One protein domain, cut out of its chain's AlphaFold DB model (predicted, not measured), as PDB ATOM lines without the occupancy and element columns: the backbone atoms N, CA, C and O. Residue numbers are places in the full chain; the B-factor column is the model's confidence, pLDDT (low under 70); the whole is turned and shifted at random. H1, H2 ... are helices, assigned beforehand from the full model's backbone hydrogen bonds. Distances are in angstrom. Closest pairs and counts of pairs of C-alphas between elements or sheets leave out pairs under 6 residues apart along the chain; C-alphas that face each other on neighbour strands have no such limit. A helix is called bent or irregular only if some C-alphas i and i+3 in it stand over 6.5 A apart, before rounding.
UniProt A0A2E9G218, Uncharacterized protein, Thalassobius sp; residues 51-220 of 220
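This is residues 51 to 220 of the 220 residues of an uncharacterized protein of Thalassobius sp (UniProt A0A2E9G218). Long helices run back and forth along a rod: H1 and H2 make one helical hairpin, H3 folds back from the end of H2, H4 continues much the way H3 runs, and H5 returns along H4 and H3. The set is loose and open on one side, with H1 apart from H5. The printed part has 170 residues, with five named helices in the order H1, H2, H3, H4, H5 and no named strand; the class is all helix. The whole is loose, with a radius of gyration of the C-alphas of 21.8 A and spans of 72 by 29 by 20 A.

H1, residues 51 to 73, begins with C-alpha 51 at (194.173, 246.610, 263.093). By its hydrogen bonds it was assigned as one helix, but it is bent: C-alphas 59 and 62 are 6.7 A apart. Its arms H1a, residues 51 to 59, and H1b, residues 62 to 73, stand at a shallow tilt of 25 degrees. H2, residues 83 to 116, is 51.1 A long and irregular, with C-alphas 84 and 87 7.8 A apart; it has a kink of 48 degrees near residue 90. H3 is residues 121 to 136, 22.2 A long. H4, residues 140 to 159, is 28.4 A long and begins with C-alpha 140 at (180.357, 259.943, 257.111). H5, residues 175 to 219, was also assigned as one helix by its hydrogen bonds but is bent, with C-alphas 201 and 204 6.9 A apart. Its arms are H5a, residues 175 to 201, 36.8 A long, and H5b, residues 204 to 219, which ends with C-alpha 219 at (167.434, 224.146, 256.043). H5a is itself irregular, with C-alphas 189 and 192 6.8 A apart.

H1a touches residues 95 to 106 of H2 alone, opposite ways at a shallow tilt of 25 degrees; the closest C-alphas, of Val 58 and Glu 95, are 5.9 A apart. H2 and H3 are a hairpin, closest at the C-alphas of Thr 115 and Ser 124, 5.3 A. H4 and H5a are a hairpin at 6 degrees, closest at the C-alphas of Glu 153 and Leu 181, 6.0 A. H2 and H4 are close but not clearly touching, with the C-alphas of Ile 90 and Val 152 7.7 A apart. Residues 122 to 129 of H3 alone touch H5b at a tilt of 36 degrees, only just steep; the closest C-alphas, of Lys 122 and Ile 213, are 6.5 A apart. Every O i to N i+4 pair is within hydrogen-bond range in H1a, H1b, H3, H4 and H5b, against 25 of 30 in H2 and 21 of 23 in H5a.

The two C-alphas farthest apart, of Asn 171 and Glu 220, are 72.5 A apart. The printed part has no cut. The link from H4 to H5, residues 160 to 174, is long. The mean pLDDT of the printed part is 72.1; 63 residues are under 70, among them residues 67 to 93 and 190 to 201.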
ATOM      1  N   PHE A  51     193.842 246.038 261.789       80.50
ATOM      2  CA  PHE A  51     194.173 246.610 263.093       80.50
ATOM      3  C   PHE A  51     195.688 246.656 263.318       80.50
ATOM      4  O   PHE A  51     196.222 247.702 263.679       80.50
ATOM      5  N   ASN A  52     196.397 245.554 263.049       75.06
ATOM      6  CA  ASN A  52     197.853 245.490 263.198       75.06
ATOM      7  C   ASN A  52     198.576 246.454 262.242       75.06
ATOM      8  O   ASN A  52     199.570 247.065 262.630       75.06
ATOM      9  N   ARG A  53     198.077 246.620 261.010       75.75
ATOM     10  CA  ARG A  53     198.631 247.586 260.045       75.75
ATOM     11  C   ARG A  53     198.479 249.019 260.541       75.75
ATOM     12  O   ARG A  53     199.459 249.757 260.555       75.75
ATOM     13  N   TYR A  54     197.281 249.403 260.980       75.31
ATOM     14  CA  TYR A  54     197.041 250.751 261.496       75.31
ATOM     15  C   TYR A  54     197.816 251.015 262.786       75.31
ATOM     16  O   TYR A  54     198.376 252.095 262.942       75.31
ATOM     17  N   LEU A  55     197.931 250.014 263.664       76.62
ATOM     18  CA  LEU A  55     198.744 250.107 264.873       76.62
ATOM     19  C   LEU A  55     200.221 250.342 264.539       76.62
ATOM     20  O   LEU A  55     200.849 251.193 265.159       76.62
ATOM     21  N   GLY A  56     200.759 249.631 263.544       71.44
ATOM     22  CA  GLY A  56     202.136 249.819 263.087       71.44
ATOM     23  C   GLY A  56     202.407 251.244 262.604       71.44
ATOM     24  O   GLY A  56     203.424 251.823 262.970       71.44
ATOM     25  N   VAL A  57     201.475 251.837 261.850       72.69
ATOM     26  CA  VAL A  57     201.586 253.239 261.415       72.69
ATOM     27  C   VAL A  57     201.552 254.186 262.614       72.69
ATOM     28  O   VAL A  57     202.443 255.017 262.734       72.69
ATOM     29  N   VAL A  58     200.589 254.031 263.532       75.56
ATOM     30  CA  VAL A  58     200.480 254.882 264.735       75.56
ATOM     31  C   VAL A  58     201.751 254.815 265.586       75.56
ATOM     32  O   VAL A  58     202.256 255.847 266.004       75.56
ATOM     33  N   LEU A  59     202.324 253.625 265.792       76.88
ATOM     34  CA  LEU A  59     203.574 253.466 266.546       76.88
ATOM     35  C   LEU A  59     204.795 254.068 265.833       76.88
ATOM     36  O   LEU A  59     205.770 254.425 266.492       76.88
ATOM     37  N   PHE A  60     204.759 254.179 264.503       72.75
ATOM     38  CA  PHE A  60     205.845 254.750 263.709       72.75
ATOM     39  C   PHE A  60     205.793 256.286 263.636       72.75
ATOM     40  O   PHE A  60     206.836 256.929 263.509       72.75
ATOM     41  N   MET A  61     204.609 256.895 263.769       75.69
ATOM     42  CA  MET A  61     204.425 258.350 263.666       75.69
ATOM     43  C   MET A  61     205.295 259.184 264.622       75.69
ATOM     44  O   MET A  61     205.885 260.160 264.154       75.69
ATOM     45  N   PRO A  62     205.496 258.805 265.900       73.38
ATOM     46  CA  PRO A  62     206.415 259.515 266.790       73.38
ATOM     47  C   PRO A  62     207.847 259.614 266.248       73.38
ATOM     48  O   PRO A  62     208.502 260.639 266.428       73.38
ATOM     49  N   PHE A  63     208.336 258.591 265.536       70.88
ATOM     50  CA  PHE A  63     209.666 258.615 264.918       70.88
ATOM     51  C   PHE A  63     209.728 259.561 263.721       70.88
ATOM     52  O   PHE A  63     210.723 260.262 263.549       70.88
ATOM     53  N   VAL A  64     208.657 259.627 262.927       70.88
ATOM     54  CA  VAL A  64     208.531 260.596 261.828       70.88
ATOM     55  C   VAL A  64     208.539 262.019 262.380       70.88
ATOM     56  O   VAL A  64     209.279 262.863 261.885       70.88
ATOM     57  N   ILE A  65     207.781 262.273 263.450       71.12
ATOM     58  CA  ILE A  65     207.744 263.578 264.120       71.12
ATOM     59  C   ILE A  65     209.128 263.933 264.680       71.12
ATOM     60  O   ILE A  65     209.625 265.022 264.414       71.12
ATOM     61  N   LEU A  66     209.797 263.015 265.387       70.94
ATOM     62  CA  LEU A  66     211.156 263.230 265.902       70.94
ATOM     63  C   LEU A  66     212.174 263.508 264.790       70.94
ATOM     64  O   LEU A  66     213.030 264.379 264.945       70.94
ATOM     65  N   PHE A  67     212.074 262.803 263.664       69.62
ATOM     66  CA  PHE A  67     212.925 263.031 262.500       69.62
ATOM     67  C   PHE A  67     212.695 264.419 261.890       69.62
ATOM     68  O   PHE A  67     213.659 265.118 261.574       69.62
ATOM     69  N   LEU A  68     211.434 264.845 261.772       68.25
ATOM     70  CA  LEU A  68     211.089 266.190 261.313       68.25
ATOM     71  C   LEU A  68     211.633 267.256 262.272       68.25
ATOM     72  O   LEU A  68     212.287 268.182 261.808       68.25
ATOM     73  N   ILE A  69     211.483 267.069 263.591       68.44
ATOM     74  CA  ILE A  69     212.056 267.962 264.617       68.44
ATOM     75  C   ILE A  69     213.580 268.046 264.484       68.44
ATOM     76  O   ILE A  69     214.163 269.125 264.577       68.44
ATOM     77  N   TYR A  70     214.252 266.912 264.275       69.06
ATOM     78  CA  TYR A  70     215.700 266.871 264.092       69.06
ATOM     79  C   TYR A  70     216.143 267.644 262.843       69.06
ATOM     80  O   TYR A  70     217.082 268.438 262.916       69.06
ATOM     81  N   ARG A  71     215.460 267.458 261.707       64.12
ATOM     82  CA  ARG A  71     215.785 268.165 260.459       64.12
ATOM     83  C   ARG A  71     215.484 269.659 260.524       64.12
ATOM     84  O   ARG A  71     216.271 270.439 259.990       64.12
ATOM     85  N   ASP A  72     214.402 270.036 261.201       67.31
ATOM     86  CA  ASP A  72     214.028 271.425 261.483       67.31
ATOM     87  C   ASP A  72     215.126 272.127 262.296       67.31
ATOM     88  O   ASP A  72     215.659 273.160 261.894       67.31
ATOM     89  N   ARG A  73     215.594 271.484 263.376       66.31
ATOM     90  CA  ARG A  73     216.698 271.990 264.212       66.31
ATOM     91  C   ARG A  73     218.031 272.121 263.480       66.31
ATOM     92  O   ARG A  73     218.857 272.928 263.891       66.31
ATOM     93  N   GLN A  74     218.261 271.338 262.428       68.19
ATOM     94  CA  GLN A  74     219.465 271.451 261.599       68.19
ATOM     95  C   GLN A  74     219.354 272.509 260.493       68.19
ATOM     96  O   GLN A  74     220.294 272.662 259.718       68.19
ATOM     97  N   GLY A  75     218.230 273.230 260.392       59.72
ATOM     98  CA  GLY A  75     218.007 274.220 259.333       59.72
ATOM     99  C   GLY A  75     217.937 273.602 257.934       59.72
ATOM    100  O   GLY A  75     218.155 274.287 256.940       59.72
ATOM    101  N   LEU A  76     217.684 272.292 257.854       58.25
ATOM    102  CA  LEU A  76     217.647 271.529 256.605       58.25
ATOM    103  C   LEU A  76     216.238 271.428 256.016       58.25
ATOM    104  O   LEU A  76     216.073 270.915 254.910       58.25
ATOM    105  N   LEU A  77     215.229 271.867 256.766       56.72
ATOM    106  CA  LEU A  77     213.903 272.125 256.230       56.72
ATOM    107  C   LEU A  77     213.859 273.590 255.783       56.72
ATOM    108  O   LEU A  77     214.395 274.445 256.495       56.72
ATOM    109  N   PRO A  78     213.264 273.895 254.616       52.25
ATOM    110  CA  PRO A  78     213.063 275.279 254.212       52.25
ATOM    111  C   PRO A  78     212.326 275.999 255.344       52.25
ATOM    112  O   PRO A  78     211.321 275.488 255.839       52.25
ATOM    113  N   GLN A  79     212.861 277.136 255.800       50.25
ATOM    114  CA  GLN A  79     212.248 277.941 256.855       50.25
ATOM    115  C   GLN A  79     210.871 278.416 256.374       50.25
ATOM    116  O   GLN A  79     210.749 279.481 255.771       50.25
ATOM    117  N   SER A  80     209.822 277.633 256.625       48.03
ATOM    118  CA  SER A  80     208.459 278.135 256.522       48.03
ATOM    119  C   SER A  80     208.341 279.210 257.600       48.03
ATOM    120  O   SER A  80     208.501 278.924 258.788       48.03
ATOM    121  N   SER A  81     208.142 280.456 257.191       42.12
ATOM    122  CA  SER A  81     208.236 281.674 258.000       42.12
ATOM    123  C   SER A  81     207.167 281.833 259.099       42.12
ATOM    124  O   SER A  81     206.814 282.955 259.452       42.12
ATOM    125  N   SER A  82     206.626 280.756 259.677       39.41
ATOM    126  CA  SER A  82     205.589 280.847 260.712       39.41
ATOM    127  C   SER A  82     205.476 279.602 261.606       39.41
ATOM    128  O   SER A  82     204.633 278.733 261.405       39.41
ATOM    129  N   GLY A  83     206.265 279.586 262.686       45.91
ATOM    130  CA  GLY A  83     205.945 278.887 263.937       45.91
ATOM    131  C   GLY A  83     205.880 277.351 263.901       45.91
ATOM    132  O   GLY A  83     205.808 276.703 262.864       45.91
ATOM    133  N   LEU A  84     205.859 276.755 265.094       42.31
ATOM    134  CA  LEU A  84     205.820 275.312 265.399       42.31
ATOM    135  C   LEU A  84     204.639 274.513 264.785       42.31
ATOM    136  O   LEU A  84     204.398 273.378 265.180       42.31
ATOM    137  N   GLY A  85     203.876 275.074 263.844       48.69
ATOM    138  CA  GLY A  85     202.655 274.484 263.296       48.69
ATOM    139  C   GLY A  85     202.724 274.019 261.839       48.69
ATOM    140  O   GLY A  85     201.737 273.476 261.366       48.69
ATOM    141  N   GLY A  86     203.801 274.260 261.085       53.44
ATOM    142  CA  GLY A  86     203.859 273.936 259.643       53.44
ATOM    143  C   GLY A  86     204.069 272.449 259.333       53.44
ATOM    144  O   GLY A  86     203.136 271.765 258.913       53.44
ATOM    145  N   PRO A  87     205.271 271.905 259.581       56.88
ATOM    146  CA  PRO A  87     205.613 270.540 259.178       56.88
ATOM    147  C   PRO A  87     204.997 269.456 260.077       56.88
ATOM    148  O   PRO A  87     204.960 268.289 259.696       56.88
ATOM    149  N   TYR A  88     204.504 269.820 261.266       64.06
ATOM    150  CA  TYR A  88     204.030 268.865 262.273       64.06
ATOM    151  C   TYR A  88     202.524 268.585 262.193       64.06
ATOM    152  O   TYR A  88     202.090 267.495 262.563       64.06
ATOM    153  N   VAL A  89     201.720 269.518 261.667       64.00
ATOM    154  CA  VAL A  89     200.253 269.368 261.591       64.00
ATOM    155  C   VAL A  89     199.848 268.187 260.712       64.00
ATOM    156  O   VAL A  89     198.930 267.450 261.062       64.00
ATOM    157  N   ILE A  90     200.562 267.944 259.613       66.19
ATOM    158  CA  ILE A  90     200.255 266.849 258.684       66.19
ATOM    159  C   ILE A  90     200.498 265.480 259.342       66.19
ATOM    160  O   ILE A  90     199.566 264.673 259.353       66.19
ATOM    161  N   PRO A  91     201.670 265.205 259.958       67.50
ATOM    162  CA  PRO A  91     201.849 264.011 260.772       67.50
ATOM    163  C   PRO A  91     200.789 263.853 261.863       67.50
ATOM    164  O   PRO A  91     200.214 262.777 261.987       67.50
ATOM    165  N   PHE A  92     200.473 264.914 262.608       67.69
ATOM    166  CA  PHE A  92     199.465 264.844 263.669       67.69
ATOM    167  C   PHE A  92     198.067 264.505 263.141       67.69
ATOM    168  O   PHE A  92     197.345 263.728 263.761       67.69
ATOM    169  N   LEU A  93     197.673 265.042 261.985       68.81
ATOM    170  CA  LEU A  93     196.382 264.736 261.365       68.81
ATOM    171  C   LEU A  93     196.328 263.312 260.810       68.81
ATOM    172  O   LEU A  93     195.311 262.636 260.972       68.81
ATOM    173  N   ILE A  94     197.422 262.838 260.207       71.31
ATOM    174  CA  ILE A  94     197.553 261.438 259.790       71.31
ATOM    175  C   ILE A  94     197.440 260.534 261.020       71.31
ATOM    176  O   ILE A  94     196.649 259.597 261.019       71.31
ATOM    177  N   GLU A  95     198.167 260.834 262.095       71.31
ATOM    178  CA  GLU A  95     198.122 260.070 263.340       71.31
ATOM    179  C   GLU A  95     196.711 260.054 263.946       71.31
ATOM    180  O   GLU A  95     196.183 258.981 264.240       71.31
ATOM    181  N   ALA A  96     196.046 261.208 264.043       69.62
ATOM    182  CA  ALA A  96     194.677 261.316 264.543       69.62
ATOM    183  C   ALA A  96     193.680 260.499 263.702       69.62
ATOM    184  O   ALA A  96     192.835 259.785 264.254       69.62
ATOM    185  N   PHE A  97     193.798 260.546 262.370       73.75
ATOM    186  CA  PHE A  97     192.984 259.730 261.470       73.75
ATOM    187  C   PHE A  97     193.239 258.229 261.668       73.75
ATOM    188  O   PHE A  97     192.292 257.443 261.757       73.75
ATOM    189  N   MET A  98     194.502 257.821 261.791       74.50
ATOM    190  CA  MET A  98     194.863 256.417 262.001       74.50
ATOM    191  C   MET A  98     194.391 255.907 263.368       74.50
ATOM    192  O   MET A  98     193.878 254.791 263.456       74.50
ATOM    193  N   ILE A  99     194.462 256.731 264.419       72.06
ATOM    194  CA  ILE A  99     193.891 256.431 265.740       72.06
ATOM    195  C   ILE A  99     192.369 256.262 265.641       72.06
ATOM    196  O   ILE A  99     191.823 255.292 266.172       72.06
ATOM    197  N   TYR A 100     191.672 257.150 264.925       74.62
ATOM    198  CA  TYR A 100     190.235 257.014 264.674       74.62
ATOM    199  C   TYR A 100     189.900 255.697 263.954       74.62
ATOM    200  O   TYR A 100     189.019 254.953 264.401       74.62
ATOM    201  N   ALA A 101     190.628 255.365 262.884       74.44
ATOM    202  CA  ALA A 101     190.450 254.118 262.141       74.44
ATOM    203  C   ALA A 101     190.681 252.884 263.034       74.44
ATOM    204  O   ALA A 101     189.907 251.924 262.999       74.44
ATOM    205  N   LEU A 102     191.694 252.938 263.899       75.88
ATOM    206  CA  LEU A 102     192.044 251.882 264.846       75.88
ATOM    207  C   LEU A 102     190.973 251.692 265.929       75.88
ATOM    208  O   LEU A 102     190.582 250.559 266.224       75.88
ATOM    209  N   MET A 103     190.432 252.784 266.479       74.81
ATOM    210  CA  MET A 103     189.301 252.733 267.412       74.81
ATOM    211  C   MET A 103     188.043 252.162 266.749       74.81
ATOM    212  O   MET A 103     187.345 251.343 267.356       74.81
ATOM    213  N   SER A 104     187.774 252.545 265.499       76.19
ATOM    214  CA  SER A 104     186.653 252.017 264.717       76.19
ATOM    215  C   SER A 104     186.786 250.505 264.490       76.19
ATOM    216  O   SER A 104     185.861 249.752 264.799       76.19
ATOM    217  N   LEU A 105     187.964 250.024 264.072       80.12
ATOM    218  CA  LEU A 105     188.239 248.588 263.932       80.12
ATOM    219  C   LEU A 105     188.100 247.834 265.258       80.12
ATOM    220  O   LEU A 105     187.464 246.781 265.299       80.12
ATOM    221  N   LYS A 106     188.632 248.383 266.356       78.81
ATOM    222  CA  LYS A 106     188.503 247.782 267.691       78.81
ATOM    223  C   LYS A 106     187.039 247.654 268.108       78.81
ATOM    224  O   LYS A 106     186.640 246.624 268.652       78.81
ATOM    225  N   ARG A 107     186.218 248.670 267.826       79.44
ATOM    226  CA  ARG A 107     184.768 248.623 268.057       79.44
ATOM    227  C   ARG A 107     184.109 247.518 267.233       79.44
ATOM    228  O   ARG A 107     183.339 246.748 267.800       79.44
ATOM    229  N   ASN A 108     184.450 247.395 265.949       81.88
ATOM    230  CA  ASN A 108     183.908 246.351 265.073       81.88
ATOM    231  C   ASN A 108     184.291 244.946 265.563       81.88
ATOM    232  O   ASN A 108     183.448 244.056 265.622       81.88
ATOM    233  N   MET A 109     185.543 244.747 265.982       83.12
ATOM    234  CA  MET A 109     186.005 243.476 266.551       83.12
ATOM    235  C   MET A 109     185.290 243.126 267.857       83.12
ATOM    236  O   MET A 109     184.858 241.988 268.040       83.12
ATOM    237  N   ASN A 110     185.114 244.104 268.748       83.44
ATOM    238  CA  ASN A 110     184.359 243.916 269.984       83.44
ATOM    239  C   ASN A 110     182.890 243.581 269.705       83.44
ATOM    240  O   ASN A 110     182.327 242.728 270.387       83.44
ATOM    241  N   PHE A 111     182.281 244.223 268.701       83.31
ATOM    242  CA  PHE A 111     180.932 243.896 268.247       83.31
ATOM    243  C   PHE A 111     180.856 242.452 267.743       83.31
ATOM    244  O   PHE A 111     180.032 241.698 268.244       83.31
ATOM    245  N   MET A 112     181.754 242.026 266.846       82.88
ATOM    246  CA  MET A 112     181.788 240.642 266.353       82.88
ATOM    247  C   MET A 112     181.925 239.627 267.494       82.88
ATOM    248  O   MET A 112     181.169 238.661 267.541       82.88
ATOM    249  N   LYS A 113     182.828 239.875 268.454       83.56
ATOM    250  CA  LYS A 113     183.035 238.990 269.610       83.56
ATOM    251  C   LYS A 113     181.799 238.899 270.509       83.56
ATOM    252  O   LYS A 113     181.473 237.817 270.984       83.56
ATOM    253  N   ARG A 114     181.113 240.020 270.753       81.81
ATOM    254  CA  ARG A 114     179.871 240.038 271.544       81.81
ATOM    255  C   ARG A 114     178.744 239.327 270.810       81.81
ATOM    256  O   ARG A 114     178.094 238.478 271.402       81.81
ATOM    257  N   THR A 115     178.544 239.651 269.536       80.06
ATOM    258  CA  THR A 115     177.467 239.093 268.717       80.06
ATOM    259  C   THR A 115     177.612 237.582 268.568       80.06
ATOM    260  O   THR A 115     176.623 236.885 268.731       80.06
ATOM    261  N   TYR A 116     178.833 237.073 268.374       77.19
ATOM    262  CA  TYR A 116     179.114 235.634 268.305       77.19
ATOM    263  C   TYR A 116     178.720 234.856 269.573       77.19
ATOM    264  O   TYR A 116     178.336 233.697 269.488       77.19
ATOM    265  N   ASN A 117     178.796 235.495 270.743       74.94
ATOM    266  CA  ASN A 117     178.540 234.854 272.034       74.94
ATOM    267  C   ASN A 117     177.106 235.070 272.559       74.94
ATOM    268  O   ASN A 117     176.799 234.611 273.654       74.94
ATOM    269  N   ALA A 118     176.256 235.817 271.846       69.06
ATOM    270  CA  ALA A 118     175.002 236.353 272.391       69.06
ATOM    271  C   ALA A 118     173.719 235.717 271.823       69.06
ATOM    272  O   ALA A 118     172.632 236.211 272.115       69.06
ATOM    273  N   GLY A 119     173.809 234.664 271.005       72.38
ATOM    274  CA  GLY A 119     172.628 234.019 270.428       72.38
ATOM    275  C   GLY A 119     172.964 232.843 269.516       72.38
ATOM    276  O   GLY A 119     174.091 232.350 269.506       72.38
ATOM    277  N   THR A 120     171.980 232.405 268.731       80.56
ATOM    278  CA  THR A 120     172.187 231.372 267.707       80.56
ATOM    279  C   THR A 120     173.146 231.871 266.623       80.56
ATOM    280  O   THR A 120     173.309 233.080 266.402       80.56
ATOM    281  N   LEU A 121     173.795 230.946 265.912       80.38
ATOM    282  CA  LEU A 121     174.711 231.298 264.826       80.38
ATOM    283  C   LEU A 121     174.010 232.147 263.753       80.38
ATOM    284  O   LEU A 121     174.565 233.145 263.297       80.38
ATOM    285  N   LYS A 122     172.763 231.807 263.410       80.31
ATOM    286  CA  LYS A 122     171.933 232.556 262.459       80.31
ATOM    287  C   LYS A 122     171.692 233.998 262.892       80.31
ATOM    288  O   LYS A 122     171.899 234.924 262.102       80.31
ATOM    289  N   GLU A 123     171.298 234.218 264.147       80.50
ATOM    290  CA  GLU A 123     171.153 235.575 264.677       80.50
ATOM    291  C   GLU A 123     172.474 236.337 264.648       80.50
ATOM    292  O   GLU A 123     172.506 237.523 264.311       80.50
ATOM    293  N   SER A 124     173.565 235.651 264.985       82.31
ATOM    294  CA  SER A 124     174.897 236.240 265.028       82.31
ATOM    295  C   SER A 124     175.341 236.711 263.643       82.31
ATOM    296  O   SER A 124     175.763 237.858 263.484       82.31
ATOM    297  N   LEU A 125     175.178 235.864 262.623       83.88
ATOM    298  CA  LEU A 125     175.477 236.185 261.226       83.88
ATOM    299  C   LEU A 125     174.588 237.324 260.707       83.88
ATOM    300  O   LEU A 125     175.092 238.262 260.093       83.88
ATOM    301  N   THR A 126     173.290 237.307 261.023       84.38
ATOM    302  CA  THR A 126     172.334 238.346 260.596       84.38
ATOM    303  C   THR A 126     172.650 239.708 261.223       84.38
ATOM    304  O   THR A 126     172.682 240.732 260.535       84.38
ATOM    305  N   LYS A 127     172.952 239.738 262.528       84.69
ATOM    306  CA  LYS A 127     173.384 240.956 263.235       84.69
ATOM    307  C   LYS A 127     174.714 241.477 262.680       84.69
ATOM    308  O   LYS A 127     174.873 242.689 262.539       84.69
ATOM    309  N   MET A 128     175.652 240.590 262.331       83.62
ATOM    310  CA  MET A 128     176.900 240.980 261.663       83.62
ATOM    311  C   MET A 128     176.639 241.583 260.281       83.62
ATOM    312  O   MET A 128     177.155 242.668 260.014       83.62
ATOM    313  N   LYS A 129     175.794 240.960 259.448       83.25
ATOM    314  CA  LYS A 129     175.400 241.494 258.134       83.25
ATOM    315  C   LYS A 129     174.898 242.930 258.243       83.25
ATOM    316  O   LYS A 129     175.488 243.838 257.664       83.25
ATOM    317  N   SER A 130     173.859 243.133 259.051       82.94
ATOM    318  CA  SER A 130     173.210 244.439 259.197       82.94
ATOM    319  C   SER A 130     174.185 245.515 259.686       82.94
ATOM    320  O   SER A 130     174.180 246.647 259.198       82.94
ATOM    321  N   TYR A 131     175.074 245.162 260.618       80.88
ATOM    322  CA  TYR A 131     176.096 246.076 261.120       80.88
ATOM    323  C   TYR A 131     177.097 246.490 260.034       80.88
ATOM    324  O   TYR A 131     177.390 247.680 259.888       80.88
ATOM    325  N   PHE A 132     177.600 245.533 259.248       75.88
ATOM    326  CA  PHE A 132     178.567 245.812 258.186       75.88
ATOM    327  C   PHE A 132     177.950 246.543 256.995       75.88
ATOM    328  O   PHE A 132     178.585 247.459 256.476       75.88
ATOM    329  N   GLU A 133     176.712 246.237 256.607       75.81
ATOM    330  CA  GLU A 133     175.981 247.014 255.596       75.81
ATOM    331  C   GLU A 133     175.798 248.466 256.043       75.81
ATOM    332  O   GLU A 133     176.089 249.397 255.291       75.81
ATOM    333  N   LYS A 134     175.400 248.681 257.305       75.06
ATOM    334  CA  LYS A 134     175.216 250.025 257.861       75.06
ATOM    335  C   LYS A 134     176.514 250.829 257.873       75.06
ATOM    336  O   LYS A 134     176.484 252.020 257.589       75.06
ATOM    337  N   ILE A 135     177.645 250.208 258.204       69.94
ATOM    338  CA  ILE A 135     178.949 250.888 258.203       69.94
ATOM    339  C   ILE A 135     179.430 251.158 256.778       69.94
ATOM    340  O   ILE A 135     179.911 252.254 256.510       69.94
ATOM    341  N   THR A 136     179.273 250.195 255.871       66.12
ATOM    342  CA  THR A 136     179.726 250.318 254.475       66.12
ATOM    343  C   THR A 136     178.940 251.394 253.724       66.12
ATOM    344  O   THR A 136     179.518 252.150 252.949       66.12
ATOM    345  N   ASN A 137     177.641 251.525 254.006       65.69
ATOM    346  CA  ASN A 137     176.787 252.555 253.411       65.69
ATOM    347  C   ASN A 137     176.935 253.929 254.085       65.69
ATOM    348  O   ASN A 137     176.464 254.935 253.556       65.69
ATOM    349  N   ASN A 138     177.587 254.001 255.249       66.19
ATOM    350  CA  ASN A 138     177.766 255.253 255.962       66.19
ATOM    351  C   ASN A 138     178.979 256.027 255.422       66.19
ATOM    352  O   ASN A 138     180.116 255.839 255.854       66.19
ATOM    353  N   MET A 139     178.720 256.968 254.513       66.38
ATOM    354  CA  MET A 139     179.749 257.832 253.920       66.38
ATOM    355  C   MET A 139     180.393 258.820 254.904       66.38
ATOM    356  O   MET A 139     181.374 259.466 254.541       66.38
ATOM    357  N   THR A 140     179.901 258.930 256.142       67.44
ATOM    358  CA  THR A 140     180.357 259.943 257.111       67.44
ATOM    359  C   THR A 140     181.867 259.891 257.344       67.44
ATOM    360  O   THR A 140     182.506 260.934 257.360       67.44
ATOM    361  N   GLY A 141     182.473 258.702 257.444       65.88
ATOM    362  CA  GLY A 141     183.929 258.581 257.615       65.88
ATOM    363  C   GLY A 141     184.729 259.073 256.400       65.88
ATOM    364  O   GLY A 141     185.767 259.710 256.555       65.88
ATOM    365  N   THR A 142     184.208 258.843 255.192       69.12
ATOM    366  CA  THR A 142     184.819 259.326 253.942       69.12
ATOM    367  C   THR A 142     184.657 260.840 253.798       69.12
ATOM    368  O   THR A 142     185.590 261.524 253.386       69.12
ATOM    369  N   LEU A 143     183.486 261.373 254.158       73.06
ATOM    370  CA  LEU A 143     183.206 262.810 254.155       73.06
ATOM    371  C   LEU A 143     184.082 263.553 255.165       73.06
ATOM    372  O   LEU A 143     184.643 264.590 254.831       73.06
ATOM    373  N   LEU A 144     184.247 262.996 256.364       70.50
ATOM    374  CA  LEU A 144     185.063 263.584 257.422       70.50
ATOM    375  C   LEU A 144     186.550 263.585 257.038       70.50
ATOM    376  O   LEU A 144     187.216 264.601 257.208       70.50
ATOM    377  N   LEU A 145     187.050 262.507 256.420       69.25
ATOM    378  CA  LEU A 145     188.406 262.476 255.861       69.25
ATOM    379  C   LEU A 145     188.596 263.536 254.766       69.25
ATOM    380  O   LEU A 145     189.574 264.273 254.798       69.25
ATOM    381  N   LYS A 146     187.652 263.655 253.823       72.44
ATOM    382  CA  LYS A 146     187.706 264.699 252.786       72.44
ATOM    383  C   LYS A 146     187.679 266.106 253.378       72.44
ATOM    384  O   LYS A 146     188.418 266.958 252.906       72.44
ATOM    385  N   ALA A 147     186.868 266.340 254.408       74.75
ATOM    386  CA  ALA A 147     186.793 267.628 255.091       74.75
ATOM    387  C   ALA A 147     188.114 267.984 255.790       74.75
ATOM    388  O   ALA A 147     188.568 269.118 255.679       74.75
ATOM    389  N   ILE A 148     188.764 267.014 256.448       72.50
ATOM    390  CA  ILE A 148     190.097 267.209 257.037       72.50
ATOM    391  C   ILE A 148     191.114 267.545 255.944       72.50
ATOM    392  O   ILE A 148     191.848 268.515 256.081       72.50
ATOM    393  N   LEU A 149     191.146 266.780 254.851       74.38
ATOM    394  CA  LEU A 149     192.091 267.018 253.757       74.38
ATOM    395  C   LEU A 149     191.884 268.389 253.102       74.38
ATOM    396  O   LEU A 149     192.859 269.096 252.873       74.38
ATOM    397  N   ALA A 150     190.632 268.795 252.887       78.31
ATOM    398  CA  ALA A 150     190.303 270.123 252.377       78.31
ATOM    399  C   ALA A 150     190.711 271.234 253.360       78.31
ATOM    400  O   ALA A 150     191.217 272.270 252.944       78.31
ATOM    401  N   PHE A 151     190.548 271.026 254.671       77.00
ATOM    402  CA  PHE A 151     191.025 271.982 255.672       77.00
ATOM    403  C   PHE A 151     192.550 272.149 255.616       77.00
ATOM    404  O   PHE A 151     193.039 273.274 255.648       77.00
ATOM    405  N   VAL A 152     193.300 271.049 255.477       71.50
ATOM    406  CA  VAL A 152     194.765 271.099 255.322       71.50
ATOM    407  C   VAL A 152     195.160 271.813 254.036       71.50
ATOM    408  O   VAL A 152     196.108 272.593 254.041       71.50
ATOM    409  N   GLU A 153     194.437 271.578 252.944       75.00
ATOM    410  CA  GLU A 153     194.650 272.267 251.669       75.00
ATOM    411  C   GLU A 153     194.487 273.787 251.821       75.00
ATOM    412  O   GLU A 153     195.371 274.550 251.431       75.00
ATOM    413  N   VAL A 154     193.402 274.224 252.466       77.25
ATOM    414  CA  VAL A 154     193.118 275.643 252.732       77.25
ATOM    415  C   VAL A 154     194.158 276.265 253.668       77.25
ATOM    416  O   VAL A 154     194.640 277.361 253.388       77.25
ATOM    417  N   ASP A 155     194.544 275.577 254.747       73.12
ATOM    418  CA  ASP A 155     195.593 276.041 255.669       73.12
ATOM    419  C   ASP A 155     196.944 276.183 254.951       73.12
ATOM    420  O   ASP A 155     197.649 277.178 255.120       73.12
ATOM    421  N   THR A 156     197.277 275.229 254.079       70.12
ATOM    422  CA  THR A 156     198.507 275.266 253.274       70.12
ATOM    423  C   THR A 156     198.494 276.458 252.316       70.12
ATOM    424  O   THR A 156     199.472 277.201 252.264       70.12
ATOM    425  N   LEU A 157     197.377 276.698 251.616       74.31
ATOM    426  CA  LEU A 157     197.207 277.856 250.728       74.31
ATOM    427  C   LEU A 157     197.305 279.188 251.476       74.31
ATOM    428  O   LEU A 157     197.933 280.124 250.981       74.31
ATOM    429  N   TYR A 158     196.714 279.279 252.667       75.12
ATOM    430  CA  TYR A 158     196.800 280.473 253.503       75.12
ATOM    431  C   TYR A 158     198.248 280.769 253.916       75.12
ATOM    432  O   TYR A 158     198.699 281.909 253.815       75.12
ATOM    433  N   ARG A 159     199.010 279.743 254.316       69.56
ATOM    434  CA  ARG A 159     200.408 279.888 254.761       69.56
ATOM    435  C   ARG A 159     201.363 280.339 253.668       69.56
ATOM    436  O   ARG A 159     202.269 281.114 253.959       69.56
ATOM    437  N   ILE A 160     201.167 279.872 252.438       70.50
ATOM    438  CA  ILE A 160     201.987 280.309 251.301       70.50
ATOM    439  C   ILE A 160     201.536 281.669 250.749       70.50
ATOM    440  O   ILE A 160     202.157 282.188 249.832       70.50
ATOM    441  N   GLY A 161     200.477 282.277 251.295       75.50
ATOM    442  CA  GLY A 161     199.962 283.566 250.829       75.50
ATOM    443  C   GLY A 161     199.146 283.476 249.537       75.50
ATOM    444  O   GLY A 161     199.028 284.467 248.824       75.50
ATOM    445  N   GLY A 162     198.577 282.307 249.239       77.69
ATOM    446  CA  GLY A 162     197.715 282.071 248.084       77.69
ATOM    447  C   GLY A 162     198.375 281.303 246.935       77.69
ATOM    448  O   GLY A 162     199.562 280.986 246.946       77.69
ATOM    449  N   VAL A 163     197.563 280.990 245.921       78.75
ATOM    450  CA  VAL A 163     197.929 280.135 244.774       78.75
ATOM    451  C   VAL A 163     199.077 280.729 243.944       78.75
ATOM    452  O   VAL A 163     199.839 279.992 243.327       78.75
ATOM    453  N   GLU A 164     199.234 282.054 243.949       79.38
ATOM    454  CA  GLU A 164     200.251 282.770 243.166       79.38
ATOM    455  C   GLU A 164     201.688 282.500 243.636       79.38
ATOM    456  O   GLU A 164     202.625 282.640 242.855       79.38
ATOM    457  N   ASN A 165     201.865 282.049 244.881       75.62
ATOM    458  CA  ASN A 165     203.174 281.737 245.461       75.62
ATOM    459  C   ASN A 165     203.543 280.248 245.361       75.62
ATOM    460  O   ASN A 165     204.544 279.817 245.935       75.62
ATOM    461  N   ILE A 166     202.745 279.450 244.640       78.50
ATOM    462  CA  ILE A 166     203.062 278.047 244.371       78.50
ATOM    463  C   ILE A 166     204.288 277.982 243.455       78.50
ATOM    464  O   ILE A 166     204.286 278.506 242.341       78.50
ATOM    465  N   SER A 167     205.329 277.281 243.902       76.25
ATOM    466  CA  SER A 167     206.566 277.095 243.149       76.25
ATOM    467  C   SER A 167     207.030 275.644 243.208       76.25
ATOM    468  O   SER A 167     207.252 275.088 244.277       76.25
ATOM    469  N   PHE A 168     207.277 275.055 242.037       76.94
ATOM    470  CA  PHE A 168     207.869 273.715 241.897       76.94
ATOM    471  C   PHE A 168     209.369 273.755 241.575       76.94
ATOM    472  O   PHE A 168     209.979 272.725 241.289       76.94
ATOM    473  N   SER A 169     209.973 274.944 241.589       76.75
ATOM    474  CA  SER A 169     211.416 275.088 241.409       76.75
ATOM    475  C   SER A 169     212.159 274.522 242.624       76.75
ATOM    476  O   SER A 169     211.783 274.880 243.742       76.75
ATOM    477  N   PRO A 170     213.243 273.737 242.442       66.25
ATOM    478  CA  PRO A 170     214.080 273.203 243.525       66.25
ATOM    479  C   PRO A 170     214.545 274.244 244.554       66.25
ATOM    480  O   PRO A 170     214.750 273.908 245.716       66.25
ATOM    481  N   ASN A 171     214.681 275.503 244.128       69.94
ATOM    482  CA  ASN A 171     215.142 276.621 244.956       69.94
ATOM    483  C   ASN A 171     214.024 277.629 245.275       69.94
ATOM    484  O   ASN A 171     214.306 278.744 245.708       69.94
ATOM    485  N   GLY A 172     212.768 277.291 244.992       65.88
ATOM    486  CA  GLY A 172     211.643 278.180 245.240       65.88
ATOM    487  C   GLY A 172     211.270 278.239 246.716       65.88
ATOM    488  O   GLY A 172     211.239 277.216 247.404       65.88
ATOM    489  N   SER A 173     210.919 279.434 247.187       64.44
ATOM    490  CA  SER A 173     210.198 279.587 248.448       64.44
ATOM    491  C   SER A 173     208.914 278.751 248.385       64.44
ATOM    492  O   SER A 173     208.218 278.774 247.373       64.44
ATOM    493  N   TYR A 174     208.621 277.992 249.443       68.62
ATOM    494  CA  TYR A 174     207.414 277.157 249.571       68.62
ATOM    495  C   TYR A 174     207.311 275.934 248.640       68.62
ATOM    496  O   TYR A 174     206.214 275.450 248.335       68.62
ATOM    497  N   ILE A 175     208.451 275.399 248.183       64.56
ATOM    498  CA  ILE A 175     208.485 274.189 247.346       64.56
ATOM    499  C   ILE A 175     207.787 272.993 248.014       64.56
ATOM    500  O   ILE A 175     207.035 272.261 247.370       64.56
ATOM    501  N   PHE A 176     207.993 272.807 249.318       65.25
ATOM    502  CA  PHE A 176     207.434 271.685 250.067       65.25
ATOM    503  C   PHE A 176     205.903 271.767 250.137       65.25
ATOM    504  O   PHE A 176     205.209 270.801 249.827       65.25
ATOM    505  N   GLU A 177     205.383 272.943 250.475       69.62
ATOM    506  CA  GLU A 177     203.962 273.256 250.563       69.62
ATOM    507  C   GLU A 177     203.270 273.120 249.200       69.62
ATOM    508  O   GLU A 177     202.156 272.609 249.119       69.62
ATOM    509  N   SER A 178     203.962 273.492 248.120       71.62
ATOM    510  CA  SER A 178     203.478 273.353 246.741       71.62
ATOM    511  C   SER A 178     203.306 271.884 246.334       71.62
ATOM    512  O   SER A 178     202.259 271.497 245.811       71.62
ATOM    513  N   TYR A 179     204.298 271.029 246.616       66.75
ATOM    514  CA  TYR A 179     204.182 269.583 246.375       66.75
ATOM    515  C   TYR A 179     203.139 268.921 247.277       66.75
ATOM    516  O   TYR A 179     202.424 268.021 246.834       66.75
ATOM    517  N   LEU A 180     203.032 269.371 248.527       69.31
ATOM    518  CA  LEU A 180     202.029 268.892 249.466       69.31
ATOM    519  C   LEU A 180     200.609 269.191 248.972       69.31
ATOM    520  O   LEU A 180     199.765 268.300 249.007       69.31
ATOM    521  N   LEU A 181     200.353 270.405 248.482       70.56
ATOM    522  CA  LEU A 181     199.068 270.807 247.900       70.56
ATOM    523  C   LEU A 181     198.648 269.863 246.774       70.56
ATOM    524  O   LEU A 181     197.563 269.283 246.804       70.56
ATOM    525  N   VAL A 182     199.556 269.632 245.826       73.88
ATOM    526  CA  VAL A 182     199.333 268.706 244.710       73.88
ATOM    527  C   VAL A 182     199.068 267.288 245.220       73.88
ATOM    528  O   VAL A 182     198.134 266.626 244.763       73.88
ATOM    529  N   PHE A 183     199.842 266.825 246.200       71.81
ATOM    530  CA  PHE A 183     199.647 265.513 246.809       71.81
ATOM    531  C   PHE A 183     198.279 265.379 247.496       71.81
ATOM    532  O   PHE A 183     197.605 264.369 247.300       71.81
ATOM    533  N   ILE A 184     197.839 266.385 248.259       69.69
ATOM    534  CA  ILE A 184     196.536 266.390 248.940       69.69
ATOM    535  C   ILE A 184     195.395 266.354 247.921       69.69
ATOM    536  O   ILE A 184     194.471 265.560 248.092       69.69
ATOM    537  N   ILE A 185     195.480 267.123 246.832       74.69
ATOM    538  CA  ILE A 185     194.487 267.098 245.747       74.69
ATOM    539  C   ILE A 185     194.386 265.689 245.147       74.69
ATOM    540  O   ILE A 185     193.290 265.126 245.045       74.69
ATOM    541  N   PHE A 186     195.525 265.073 244.811       70.75
ATOM    542  CA  PHE A 186     195.543 263.691 244.328       70.75
ATOM    543  C   PHE A 186     194.957 262.718 245.355       70.75
ATOM    544  O   PHE A 186     194.205 261.817 244.983       70.75
ATOM    545  N   LEU A 187     195.243 262.914 246.642       70.00
ATOM    546  CA  LEU A 187     194.720 262.082 247.717       70.00
ATOM    547  C   LEU A 187     193.195 262.217 247.850       70.00
ATOM    548  O   LEU A 187     192.510 261.201 247.934       70.00
ATOM    549  N   ILE A 188     192.640 263.433 247.800       72.25
ATOM    550  CA  ILE A 188     191.188 263.694 247.846       72.25
ATOM    551  C   ILE A 188     190.474 262.997 246.681       72.25
ATOM    552  O   ILE A 188     189.420 262.380 246.882       72.25
ATOM    553  N   ILE A 189     191.059 263.060 245.481       72.81
ATOM    554  CA  ILE A 189     190.550 262.378 244.284       72.81
ATOM    555  C   ILE A 189     190.666 260.857 244.437       72.81
ATOM    556  O   ILE A 189     189.749 260.137 244.042       72.81
ATOM    557  N   ALA A 190     191.750 260.357 245.034       68.75
ATOM    558  CA  ALA A 190     191.999 258.932 245.230       68.75
ATOM    559  C   ALA A 190     191.136 258.306 246.341       68.75
ATOM    560  O   ALA A 190     190.797 257.126 246.249       68.75
ATOM    561  N   VAL A 191     190.737 259.069 247.367       69.56
ATOM    562  CA  VAL A 191     189.983 258.576 248.538       69.56
ATOM    563  C   VAL A 191     188.742 257.748 248.149       69.56
ATOM    564  O   VAL A 191     188.627 256.621 248.632       69.56
ATOM    565  N   PRO A 192     187.836 258.197 247.253       65.94
ATOM    566  CA  PRO A 192     186.709 257.381 246.789       65.94
ATOM    567  C   PRO A 192     187.115 256.031 246.187       65.94
ATOM    568  O   PRO A 192     186.430 255.029 246.396       65.94
ATOM    569  N   PHE A 193     188.225 255.987 245.447       68.88
ATOM    570  CA  PHE A 193     188.722 254.762 244.821       68.88
ATOM    571  C   PHE A 193     189.335 253.818 245.854       68.88
ATOM    572  O   PHE A 193     189.065 252.620 245.802       68.88
ATOM    573  N   ILE A 194     190.086 254.350 246.820       63.97
ATOM    574  CA  ILE A 194     190.658 253.584 247.935       63.97
ATOM    575  C   ILE A 194     189.534 252.956 248.765       63.97
ATOM    576  O   ILE A 194     189.544 251.749 248.990       63.97
ATOM    577  N   VAL A 195     188.510 253.736 249.127       64.69
ATOM    578  CA  VAL A 195     187.332 253.238 249.858       64.69
ATOM    579  C   VAL A 195     186.605 252.148 249.062       64.69
ATOM    580  O   VAL A 195     186.223 251.119 249.617       64.69
ATOM    581  N   LYS A 196     186.454 252.319 247.743       65.00
ATOM    582  CA  LYS A 196     185.828 251.315 246.868       65.00
ATOM    583  C   LYS A 196     186.661 250.033 246.745       65.00
ATOM    584  O   LYS A 196     186.092 248.943 246.667       65.00
ATOM    585  N   LEU A 197     187.990 250.139 246.715       65.38
ATOM    586  CA  LEU A 197     188.900 248.990 246.711       65.38
ATOM    587  C   LEU A 197     188.840 248.226 248.035       65.38
ATOM    588  O   LEU A 197     188.773 246.996 248.020       65.38
ATOM    589  N   ASP A 198     188.783 248.935 249.160       63.69
ATOM    590  CA  ASP A 198     188.621 248.304 250.468       63.69
ATOM    591  C   ASP A 198     187.249 247.622 250.586       63.69
ATOM    592  O   ASP A 198     187.168 246.467 251.003       63.69
ATOM    593  N   ALA A 199     186.171 248.240 250.088       65.25
ATOM    594  CA  ALA A 199     184.857 247.596 250.022       65.25
ATOM    595  C   ALA A 199     184.893 246.286 249.205       65.25
ATOM    596  O   ALA A 199     184.383 245.255 249.651       65.25
ATOM    597  N   LYS A 200     185.576 246.271 248.048       69.62
ATOM    598  CA  LYS A 200     185.792 245.040 247.259       69.62
ATOM    599  C   LYS A 200     186.579 243.976 248.026       69.62
ATOM    600  O   LYS A 200     186.302 242.788 247.886       69.62
ATOM    601  N   ARG A 201     187.544 244.381 248.852       69.56
ATOM    602  CA  ARG A 201     188.353 243.465 249.668       69.56
ATOM    603  C   ARG A 201     187.512 242.725 250.713       69.56
ATOM    604  O   ARG A 201     187.843 241.585 251.061       69.56
ATOM    605  N   TYR A 202     186.425 243.331 251.189       70.69
ATOM    606  CA  TYR A 202     185.465 242.708 252.105       70.69
ATOM    607  C   TYR A 202     184.306 241.996 251.396       70.69
ATOM    608  O   TYR A 202     183.782 241.034 251.957       70.69
ATOM    609  N   ALA A 203     183.984 242.373 250.154       75.06
ATOM    610  CA  ALA A 203     182.859 241.836 249.384       75.06
ATOM    611  C   ALA A 203     182.804 240.300 249.342       75.06
ATOM    612  O   ALA A 203     181.749 239.737 249.590       75.06
ATOM    613  N   GLY A 204     183.931 239.611 249.130       78.88
ATOM    614  CA  GLY A 204     183.934 238.139 249.097       78.88
ATOM    615  C   GLY A 204     183.548 237.483 250.431       78.88
ATOM    616  O   GLY A 204     182.855 236.478 250.445       78.88
ATOM    617  N   VAL A 205     183.940 238.068 251.569       79.69
ATOM    618  CA  VAL A 205     183.576 237.517 252.893       79.69
ATOM    619  C   VAL A 205     182.139 237.883 253.262       79.69
ATOM    620  O   VAL A 205     181.470 237.105 253.931       79.69
ATOM    621  N   LEU A 206     181.652 239.041 252.809       79.62
ATOM    622  CA  LEU A 206     180.247 239.428 252.957       79.62
ATOM    623  C   LEU A 206     179.329 238.564 252.080       79.62
ATOM    624  O   LEU A 206     178.273 238.154 252.539       79.62
ATOM    625  N   GLN A 207     179.765 238.201 250.873       84.38
ATOM    626  CA  GLN A 207     179.048 237.266 250.009       84.38
ATOM    627  C   GLN A 207     178.993 235.858 250.620       84.38
ATOM    628  O   GLN A 207     177.928 235.246 250.633       84.38
ATOM    629  N   ASP A 208     180.106 235.362 251.178       82.19
ATOM    630  CA  ASP A 208     180.120 234.091 251.917       82.19
ATOM    631  C   ASP A 208     179.147 234.133 253.116       82.19
ATOM    632  O   ASP A 208     178.478 233.141 253.418       82.19
ATOM    633  N   LEU A 209     179.054 235.282 253.798       84.56
ATOM    634  CA  LEU A 209     178.126 235.509 254.910       84.56
ATOM    635  C   LEU A 209     176.667 235.473 254.438       84.56
ATOM    636  O   LEU A 209     175.863 234.764 255.039       84.56
ATOM    637  N   ASP A 210     176.347 236.166 253.346       84.81
ATOM    638  CA  ASP A 210     175.014 236.168 252.737       84.81
ATOM    639  C   ASP A 210     174.576 234.768 252.315       84.81
ATOM    640  O   ASP A 210     173.489 234.323 252.683       84.81
ATOM    641  N   GLN A 211     175.449 234.043 251.614       85.62
ATOM    642  CA  GLN A 211     175.178 232.671 251.192       85.62
ATOM    643  C   GLN A 211     174.949 231.745 252.384       85.62
ATOM    644  O   GLN A 211     174.063 230.899 252.344       85.62
ATOM    645  N   THR A 212     175.720 231.907 253.460       82.25
ATOM    646  CA  THR A 212     175.569 231.052 254.643       82.25
ATOM    647  C   THR A 212     174.270 231.348 255.399       82.25
ATOM    648  O   THR A 212     173.622 230.425 255.885       82.25
ATOM    649  N   ILE A 213     173.845 232.616 255.468       84.06
ATOM    650  CA  ILE A 213     172.539 232.988 256.039       84.06
ATOM    651  C   ILE A 213     171.397 232.410 255.191       84.06
ATOM    652  O   ILE A 213     170.430 231.885 255.739       84.06
ATOM    653  N   GLU A 214     171.503 232.487 253.864       87.06
ATOM    654  CA  GLU A 214     170.502 231.927 252.953       87.06
ATOM    655  C   GLU A 214     170.411 230.398 253.067       87.06
ATOM    656  O   GLU A 214     169.314 229.843 253.102       87.06
ATOM    657  N   GLU A 215     171.554 229.718 253.175       81.00
ATOM    658  CA  GLU A 215     171.627 228.271 253.395       81.00
ATOM    659  C   GLU A 215     171.002 227.863 254.739       81.00
ATOM    660  O   GLU A 215     170.231 226.908 254.760       81.00
ATOM    661  N   LEU A 216     171.248 228.607 255.827       82.31
ATOM    662  CA  LEU A 216     170.588 228.376 257.125       82.31
ATOM    663  C   LEU A 216     169.068 228.565 257.041       82.31
ATOM    664  O   LEU A 216     168.322 227.778 257.605       82.31
ATOM    665  N   ASN A 217     168.593 229.580 256.314       83.00
ATOM    666  CA  ASN A 217     167.156 229.838 256.162       83.00
ATOM    667  C   ASN A 217     166.409 228.763 255.367       83.00
ATOM    668  O   ASN A 217     165.204 228.629 255.533       83.00
ATOM    669  N   LYS A 218     167.096 228.057 254.465       80.00
ATOM    670  CA  LYS A 218     166.496 226.993 253.649       80.00
ATOM    671  C   LYS A 218     166.396 225.664 254.395       80.00
ATOM    672  O   LYS A 218     165.536 224.860 254.054       80.00
ATOM    673  N   GLU A 219     167.290 225.432 255.353       74.25
ATOM    674  CA  GLU A 219     167.434 224.146 256.043       74.25
ATOM    675  C   GLU A 219     166.922 224.159 257.490       74.25
ATOM    676  O   GLU A 219     166.765 223.088 258.059       74.25
ATOM    677  N   GLU A 220     166.649 225.313 258.107       61.81
ATOM    678  CA  GLU A 220     165.867 225.384 259.359       61.81
ATOM    679  C   GLU A 220     164.372 225.193 259.067       61.81
ATOM    680  O   GLU A 220     163.842 224.114 259.446       61.81
TER     681      GLU A 220